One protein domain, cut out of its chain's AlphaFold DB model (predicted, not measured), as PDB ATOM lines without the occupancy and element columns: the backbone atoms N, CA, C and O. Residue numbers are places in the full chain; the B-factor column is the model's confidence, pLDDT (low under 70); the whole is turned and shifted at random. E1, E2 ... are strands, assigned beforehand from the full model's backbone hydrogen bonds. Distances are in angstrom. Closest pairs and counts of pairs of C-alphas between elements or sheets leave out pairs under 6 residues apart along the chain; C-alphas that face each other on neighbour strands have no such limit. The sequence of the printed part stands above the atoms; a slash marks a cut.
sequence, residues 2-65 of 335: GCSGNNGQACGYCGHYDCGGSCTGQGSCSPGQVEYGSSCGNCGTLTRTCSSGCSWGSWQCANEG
ATOM      1  N   GLY A   2      18.074  16.767 -16.569       72.25
ATOM      2  CA  GLY A   2      17.098  17.829 -16.304       72.25
ATOM      3  C   GLY A   2      17.375  19.030 -17.200       72.25
ATOM      4  O   GLY A   2      18.537  19.391 -17.368       72.25
ATOM      5  N   CYS A   3      16.334  19.609 -17.790       74.44
ATOM      6  CA  CYS A   3      16.453  20.872 -18.514       74.44
ATOM      7  C   CYS A   3      16.782  22.015 -17.547       74.44
ATOM      8  O   CYS A   3      16.402  21.965 -16.375       74.44
ATOM      9  N   SER A   4      17.465  23.045 -18.045       76.88
ATOM     10  CA  SER A   4      17.698  24.280 -17.297       76.88
ATOM     11  C   SER A   4      16.376  24.889 -16.806       76.88
ATOM     12  O   SER A   4      15.358  24.827 -17.499       76.88
ATOM     13  N   GLY A   5      16.379  25.492 -15.612       81.94
ATOM     14  CA  GLY A   5      15.171  26.024 -14.960       81.94
ATOM     15  C   GLY A   5      14.493  27.182 -15.705       81.94
ATOM     16  O   GLY A   5      13.361  27.531 -15.388       81.94
ATOM     17  N   ASN A   6      15.168  27.754 -16.703       83.31
ATOM     18  CA  ASN A   6      14.668  28.821 -17.565       83.31
ATOM     19  C   ASN A   6      14.166  28.333 -18.936       83.31
ATOM     20  O   ASN A   6      13.806  29.164 -19.766       83.31
ATOM     21  N   ASN A   7      14.132  27.020 -19.194       86.19
ATOM     22  CA  ASN A   7      13.675  26.469 -20.472       86.19
ATOM     23  C   ASN A   7      12.268  26.984 -20.841       86.19
ATOM     24  O   ASN A   7      11.335  26.893 -20.041       86.19
ATOM     25  N   GLY A   8      12.123  27.525 -22.051       81.38
ATOM     26  CA  GLY A   8      10.894  28.142 -22.556       81.38
ATOM     27  C   GLY A   8      10.656  29.596 -22.125       81.38
ATOM     28  O   GLY A   8       9.725  30.220 -22.629       81.38
ATOM     29  N   GLN A   9      11.478  30.171 -21.236       88.88
ATOM     30  CA  GLN A   9      11.406  31.602 -20.919       88.88
ATOM     31  C   GLN A   9      11.952  32.443 -22.079       88.88
ATOM     32  O   GLN A   9      12.909  32.043 -22.747       88.88
ATOM     33  N   ALA A  10      11.352  33.617 -22.299       86.12
ATOM     34  CA  ALA A  10      11.771  34.554 -23.338       86.12
ATOM     35  C   ALA A  10      13.201  35.060 -23.098       86.12
ATOM     36  O   ALA A  10      13.605  35.316 -21.961       86.12
ATOM     37  N   CYS A  11      13.960  35.229 -24.177       85.50
ATOM     38  CA  CYS A  11      15.331  35.715 -24.137       85.50
ATOM     39  C   CYS A  11      15.698  36.484 -25.408       85.50
ATOM     40  O   CYS A  11      15.264  36.163 -26.517       85.50
ATOM     41  N   GLY A  12      16.530  37.515 -25.255       84.88
ATOM     42  CA  GLY A  12      16.769  38.476 -26.332       84.88
ATOM     43  C   GLY A  12      15.469  39.149 -26.769       84.88
ATOM     44  O   GLY A  12      14.596  39.412 -25.944       84.88
ATOM     45  N   TYR A  13      15.341  39.421 -28.065       84.69
ATOM     46  CA  TYR A  13      14.185  40.145 -28.596       84.69
ATOM     47  C   TYR A  13      13.010  39.228 -28.953       84.69
ATOM     48  O   TYR A  13      11.861  39.638 -28.817       84.69
ATOM     49  N   CYS A  14      13.289  37.994 -29.391       86.88
ATOM     50  CA  CYS A  14      12.266  37.058 -29.884       86.88
ATOM     51  C   CYS A  14      12.540  35.590 -29.562       86.88
ATOM     52  O   CYS A  14      11.788  34.708 -29.974       86.88
ATOM     53  N   GLY A  15      13.651  35.323 -28.876       88.88
ATOM     54  CA  GLY A  15      14.099  33.971 -28.605       88.88
ATOM     55  C   GLY A  15      13.487  33.397 -27.339       88.88
ATOM     56  O   GLY A  15      12.846  34.091 -26.547       88.88
ATOM     57  N   HIS A  16      13.739  32.113 -27.137       89.25
ATOM     58  CA  HIS A  16      13.438  31.393 -25.908       89.25
ATOM     59  C   HIS A  16      14.616  30.492 -25.527       89.25
ATOM     60  O   HIS A  16      15.369  30.023 -26.388       89.25
ATOM     61  N   TYR A  17      14.813  30.282 -24.226       90.19
ATOM     62  CA  TYR A  17      15.866  29.397 -23.741       90.19
ATOM     63  C   TYR A  17      15.519  27.939 -24.043       90.19
ATOM     64  O   TYR A  17      14.406  27.500 -23.750       90.19
ATOM     65  N   ASP A  18      16.470  27.196 -24.602       89.19
ATOM     66  CA  ASP A  18      16.369  25.749 -24.772       89.19
ATOM     67  C   ASP A  18      16.700  24.990 -23.469       89.19
ATOM     68  O   ASP A  18      17.082  25.571 -22.447       89.19
ATOM     69  N   CYS A  19      16.589  23.657 -23.493       87.06
ATOM     70  CA  CYS A  19      16.893  22.822 -22.327       87.06
ATOM     71  C   CYS A  19      18.353  22.920 -21.851       87.06
ATOM     72  O   CYS A  19      18.615  22.598 -20.690       87.06
ATOM     73  N   GLY A  20      19.284  23.353 -22.708       87.38
ATOM     74  CA  GLY A  20      20.688  23.598 -22.374       87.38
ATOM     75  C   GLY A  20      20.951  24.992 -21.799       87.38
ATOM     76  O   GLY A  20      22.092  25.290 -21.451       87.38
ATOM     77  N   GLY A  21      19.923  25.843 -21.688       84.44
ATOM     78  CA  GLY A  21      20.040  27.230 -21.234       84.44
ATOM     79  C   GLY A  21      20.548  28.192 -22.313       84.44
ATOM     80  O   GLY A  21      20.867  29.338 -21.995       84.44
ATOM     81  N   SER A  22      20.618  27.763 -23.576       88.94
ATOM     82  CA  SER A  22      21.015  28.610 -24.704       88.94
ATOM     83  C   SER A  22      19.799  29.318 -25.288       88.94
ATOM     84  O   SER A  22      18.734  28.726 -25.437       88.94
ATOM     85  N   CYS A  23      19.936  30.599 -25.626       87.88
ATOM     86  CA  CYS A  23      18.846  31.336 -26.253       87.88
ATOM     87  C   CYS A  23      18.756  30.992 -27.743       87.88
ATOM     88  O   CYS A  23      19.692  31.256 -28.497       87.88
ATOM     89  N   THR A  24      17.630  30.427 -28.172       86.81
ATOM     90  CA  THR A  24      17.390  30.022 -29.564       86.81
ATOM     91  C   THR A  24      16.181  30.762 -30.142       86.81
ATOM     92  O   THR A  24      15.368  31.312 -29.403       86.81
ATOM     93  N   GLY A  25      16.081  30.853 -31.473       85.12
ATOM     94  CA  GLY A  25      14.940  31.503 -32.136       85.12
ATOM     95  C   GLY A  25      14.887  33.034 -32.025       85.12
ATOM     96  O   GLY A  25      13.823  33.606 -32.219       85.12
ATOM     97  N   GLN A  26      16.003  33.716 -31.733       85.31
ATOM     98  CA  GLN A  26      16.032  35.184 -31.592       85.31
ATOM     99  C   GLN A  26      15.691  35.969 -32.875       85.31
ATOM    100  O   GLN A  26      15.368  37.150 -32.777       85.31
ATOM    101  N   GLY A  27      15.733  35.333 -34.050       86.12
ATOM    102  CA  GLY A  27      15.559  36.004 -35.341       86.12
ATOM    103  C   GLY A  27      16.806  36.772 -35.791       86.12
ATOM    104  O   GLY A  27      17.837  36.762 -35.120       86.12
ATOM    105  N   SER A  28      16.719  37.421 -36.953       89.50
ATOM    106  CA  SER A  28      17.840  38.162 -37.560       89.50
ATOM    107  C   SER A  28      17.885  39.642 -37.157       89.50
ATOM    108  O   SER A  28      18.840  40.337 -37.501       89.50
ATOM    109  N   CYS A  29      16.844  40.144 -36.483       91.56
ATOM    110  CA  CYS A  29      16.690  41.546 -36.091       91.56
ATOM    111  C   CYS A  29      15.665  41.718 -34.959       91.56
ATOM    112  O   CYS A  29      14.852  40.828 -34.708       91.56
ATOM    113  N   SER A  30      15.686  42.878 -34.297       91.19
ATOM    114  CA  SER A  30      14.728  43.218 -33.232       91.19
ATOM    115  C   SER A  30      13.426  43.779 -33.829       91.19
ATOM    116  O   SER A  30      13.514  44.618 -34.726       91.19
ATOM    117  N   PRO A  31      12.221  43.400 -33.359       92.31
ATOM    118  CA  PRO A  31      10.959  43.928 -33.881       92.31
ATOM    119  C   PRO A  31      10.905  45.458 -33.900       92.31
ATOM    120  O   PRO A  31      11.226  46.109 -32.908       92.31
ATOM    121  N   GLY A  32      10.498  46.034 -35.033       90.44
ATOM    122  CA  GLY A  32      10.442  47.487 -35.228       90.44
ATOM    123  C   GLY A  32      11.793  48.154 -35.510       90.44
ATOM    124  O   GLY A  32      11.822  49.343 -35.819       90.44
ATOM    125  N   GLN A  33      12.906  47.413 -35.460       94.75
ATOM    126  CA  GLN A  33      14.208  47.915 -35.893       94.75
ATOM    127  C   GLN A  33      14.168  48.254 -37.389       94.75
ATOM    128  O   GLN A  33      13.623  47.492 -38.190       94.75
ATOM    129  N   VAL A  34      14.773  49.382 -37.760       94.25
ATOM    130  CA  VAL A  34      14.911  49.835 -39.151       94.25
ATOM    131  C   VAL A  34      16.358  49.664 -39.589       94.25
ATOM    132  O   VAL A  34      17.283  49.980 -38.839       94.25
ATOM    133  N   GLU A  35      16.549  49.166 -40.804       95.25
ATOM    134  CA  GLU A  35      17.849  49.114 -41.467       95.25
ATOM    135  C   GLU A  35      17.853  50.044 -42.678       95.25
ATOM    136  O   GLU A  35      16.874  50.095 -43.426       95.25
ATOM    137  N   TYR A  36      18.964  50.758 -42.858       95.06
ATOM    138  CA  TYR A  36      19.196  51.673 -43.970       95.06
ATOM    139  C   TYR A  36      20.221  51.062 -44.928       95.06
ATOM    140  O   TYR A  36      21.259  50.558 -44.498       95.06
ATOM    141  N   GLY A  37      19.913  51.088 -46.220       91.88
ATOM    142  CA  GLY A  37      20.755  50.589 -47.300       91.88
ATOM    143  C   GLY A  37      21.341  51.718 -48.147       91.88
ATOM    144  O   GLY A  37      21.479  52.854 -47.702       91.88
ATOM    145  N   SER A  38      21.690  51.395 -49.392       93.12
ATOM    146  CA  SER A  38      22.214  52.356 -50.368       93.12
ATOM    147  C   SER A  38      21.161  53.374 -50.830       93.12
ATOM    148  O   SER A  38      19.962  53.223 -50.576       93.12
ATOM    149  N   SER A  39      21.612  54.392 -51.566       90.38
ATOM    150  CA  SER A  39      20.738  55.334 -52.269       90.38
ATOM    151  C   SER A  39      19.829  54.623 -53.277       90.38
ATOM    152  O   SER A  39      20.253  53.674 -53.941       90.38
ATOM    153  N   CYS A  40      18.606  55.116 -53.439       90.56
ATOM    154  CA  CYS A  40      17.630  54.621 -54.407       90.56
ATOM    155  C   CYS A  40      16.763  55.759 -54.951       90.56
ATOM    156  O   CYS A  40      16.628  56.799 -54.313       90.56
ATOM    157  N   GLY A  41      16.166  55.540 -56.126       88.00
ATOM    158  CA  GLY A  41      15.153  56.434 -56.691       88.00
ATOM    159  C   GLY A  41      15.580  57.903 -56.758       88.00
ATOM    160  O   GLY A  41      16.726  58.219 -57.092       88.00
ATOM    161  N   ASN A  42      14.659  58.801 -56.416       91.88
ATOM    162  CA  ASN A  42      14.889  60.247 -56.422       91.88
ATOM    163  C   ASN A  42      15.608  60.701 -55.139       91.88
ATOM    164  O   ASN A  42      15.002  61.327 -54.281       91.88
ATOM    165  N   CYS A  43      16.897  60.388 -54.970       92.12
ATOM    166  CA  CYS A  43      17.672  60.698 -53.745       92.12
ATOM    167  C   CYS A  43      17.129  60.052 -52.456       92.12
ATOM    168  O   CYS A  43      17.461  60.493 -51.355       92.12
ATOM    169  N   GLY A  44      16.316  59.004 -52.574       91.25
ATOM    170  CA  GLY A  44      15.861  58.225 -51.433       91.25
ATOM    171  C   GLY A  44      16.954  57.312 -50.882       91.25
ATOM    172  O   GLY A  44      18.033  57.139 -51.456       91.25
ATOM    173  N   THR A  45      16.662  56.691 -49.745       94.12
ATOM    174  CA  THR A  45      17.506  55.658 -49.129       94.12
ATOM    175  C   THR A  45      16.689  54.386 -48.974       94.12
ATOM    176  O   THR A  45      15.532  54.438 -48.548       94.12
ATOM    177  N   LEU A  46      17.266  53.233 -49.326       95.94
ATOM    178  CA  LEU A  46      16.590  51.958 -49.111       95.94
ATOM    179  C   LEU A  46      16.393  51.751 -47.611       95.94
ATOM    180  O   LEU A  46      17.328  51.887 -46.828       95.94
ATOM    181  N   THR A  47      15.180  51.399 -47.213       95.44
ATOM    182  CA  THR A  47      14.837  51.063 -45.835       95.44
ATOM    183  C   THR A  47      14.076  49.752 -45.792       95.44
ATOM    184  O   THR A  47      13.339  49.407 -46.717       95.44
ATOM    185  N   ARG A  48      14.265  48.993 -44.719       95.38
ATOM    186  CA  ARG A  48      13.400  47.861 -44.391       95.38
ATOM    187  C   ARG A  48      13.208  47.783 -42.889       95.38
ATOM    188  O   ARG A  48      14.118  48.086 -42.121       95.38
ATOM    189  N   THR A  49      12.023  47.345 -42.487       95.12
ATOM    190  CA  THR A  49      11.645  47.235 -41.077       95.12
ATOM    191  C   THR A  49      11.578  45.773 -40.677       95.12
ATOM    192  O   THR A  49      11.057  44.925 -41.409       95.12
ATOM    193  N   CYS A  50      12.119  45.468 -39.505       95.56
ATOM    194  CA  CYS A  50      12.023  44.150 -38.914       95.56
ATOM    195  C   CYS A  50      10.586  43.896 -38.445       95.56
ATOM    196  O   CYS A  50      10.032  44.655 -37.645       95.56
ATOM    197  N   SER A  51       9.980  42.825 -38.951       92.25
ATOM    198  CA  SER A  51       8.623  42.426 -38.569       92.25
ATOM    199  C   SER A  51       8.546  41.961 -37.107       92.25
ATOM    200  O   SER A  51       9.562  41.654 -36.483       92.25
ATOM    201  N   SER A  52       7.332  41.826 -36.559       89.88
ATOM    202  CA  SER A  52       7.114  41.212 -35.236       89.88
ATOM    203  C   SER A  52       7.546  39.740 -35.166       89.88
ATOM    204  O   SER A  52       7.716  39.212 -34.074       89.88
ATOM    205  N   GLY A  53       7.738  39.090 -36.321       89.56
ATOM    206  CA  GLY A  53       8.339  37.760 -36.459       89.56
ATOM    207  C   GLY A  53       9.867  37.777 -36.596       89.56
ATOM    208  O   GLY A  53      10.453  36.771 -36.990       89.56
ATOM    209  N   CYS A  54      10.518  38.913 -36.320       91.50
ATOM    210  CA  CYS A  54      11.976  39.027 -36.136       91.50
ATOM    211  C   CYS A  54      12.776  38.653 -37.386       91.50
ATOM    212  O   CYS A  54      13.898  38.144 -37.344       91.50
ATOM    213  N   SER A  55      12.136  38.922 -38.521       91.12
ATOM    214  CA  SER A  55      12.647  38.738 -39.868       91.12
ATOM    215  C   SER A  55      12.526  40.058 -40.616       91.12
ATOM    216  O   SER A  55      11.514  40.763 -40.490       91.12
ATOM    217  N   TRP A  56      13.558  40.387 -41.390       94.12
ATOM    218  CA  TRP A  56      13.588  41.579 -42.228       94.12
ATOM    219  C   TRP A  56      12.512  41.521 -43.314       94.12
ATOM    220  O   TRP A  56      12.395  40.518 -44.017       94.12
ATOM    221  N   GLY A  57      11.753  42.609 -43.468       92.00
ATOM    222  CA  GLY A  57      10.882  42.802 -44.625       92.00
ATOM    223  C   GLY A  57      11.660  43.087 -45.916       92.00
ATOM    224  O   GLY A  57      12.893  43.162 -45.931       92.00
ATOM    225  N   SER A  58      10.928  43.277 -47.013       94.62
ATOM    226  CA  SER A  58      11.505  43.706 -48.291       94.62
ATOM    227  C   SER A  58      12.063  45.128 -48.202       94.62
ATOM    228  O   SER A  58      11.510  45.974 -47.502       94.62
ATOM    229  N   TRP A  59      13.136  45.399 -48.947       94.69
ATOM    230  CA  TRP A  59      13.659  46.753 -49.119       94.69
ATOM    231  C   TRP A  59      12.661  47.637 -49.863       94.69
ATOM    232  O   TRP A  59      12.104  47.227 -50.882       94.69
ATOM    233  N   GLN A  60      12.466  48.852 -49.365       94.38
ATOM    234  CA  GLN A  60      11.624  49.879 -49.968       94.38
ATOM    235  C   GLN A  60      12.403  51.189 -50.028       94.38
ATOM    236  O   GLN A  60      13.181  51.483 -49.122       94.38
ATOM    237  N   CYS A  61      12.222  51.977 -51.084       93.81
ATOM    238  CA  CYS A  61      12.839  53.296 -51.138       93.81
ATOM    239  C   CYS A  61      12.030  54.264 -50.271       93.81
ATOM    240  O   CYS A  61      10.814  54.352 -50.422       93.81
ATOM    241  N   ALA A  62      12.687  54.947 -49.336       91.81
ATOM    242  CA  ALA A  62      12.055  55.934 -48.469       91.81
ATOM    243  C   ALA A  62      12.767  57.286 -48.574       91.81
ATOM    244  O   ALA A  62      13.948  57.349 -48.924       91.81
ATOM    245  N   ASN A  63      12.050  58.356 -48.219       90.56
ATOM    246  CA  ASN A  63      12.515  59.747 -48.296       90.56
ATOM    247  C   ASN A  63      12.944  60.168 -49.712       90.56
ATOM    248  O   ASN A  63      13.957  60.840 -49.883       90.56
ATOM    249  N   GLU A  64      12.189  59.746 -50.727       93.06
ATOM    250  CA  GLU A  64      12.403  60.207 -52.097       93.06
ATOM    251  C   GLU A  64      12.037  61.689 -52.246       93.06
ATOM    252  O   GLU A  64      11.061  62.178 -51.673       93.06
ATOM    253  N   GLY A  65      12.834  62.397 -53.037       90.38
ATOM    254  CA  GLY A  65      12.570  63.741 -53.513       90.38
ATOM    255  C   GLY A  65      11.631  63.764 -54.719       90.38
ATOM    256  O   GLY A  65      11.151  62.744 -55.219       90.38
TER     257      GLY A  65
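This is residues 2 to 65 of the 335 residues of the protein "Carboxypeptidase regulatory-like domain-containing protein" of Candidatus Woesearchaeota archaeon (UniProt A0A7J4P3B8). With little regular structure, this is a thin rod of two parts end to end: a small loop-built part round E1, then a narrow three-stranded sheet, E2, E3 and E4. The printed part has 64 residues, no named helix and four strands, E1 to E4 in chain order; it is all strand by class, with 19 residues in named elements. It is extended, radius of gyration of the C-alphas 16.9 A, spanning 59 by 15 by 12 A.

Find C-alpha 15 at (14.099, 33.971, -28.605), where E1, residues 15 to 17, begins. Further on come E2, residues 34 to 40, 16.2 A long, E3, residues 44 to 49, 15.7 A, and E4, residues 60 to 62, ending at C-alpha 62 (12.055, 55.934, -48.469).

E1 pairs with no named strand, but residues 10 to 11 and 23 to 24 pair with it, antiparallel. E2, E3 and E4 form a meander, each strand the antiparallel neighbour of the one before. In the hairpin of E2 and E3, look at N 37 and O 46, 2.8 A; in that of E3 and E4, at N 47 and O 60, 2.8 A.

The C-alphas of Gly 2 and Gly 65, the two farthest apart, are 59.3 A apart. The link from E1 to E2 is long, with 16 residues. The printed part has no cut, and no printed residue is under 70 in pLDDT.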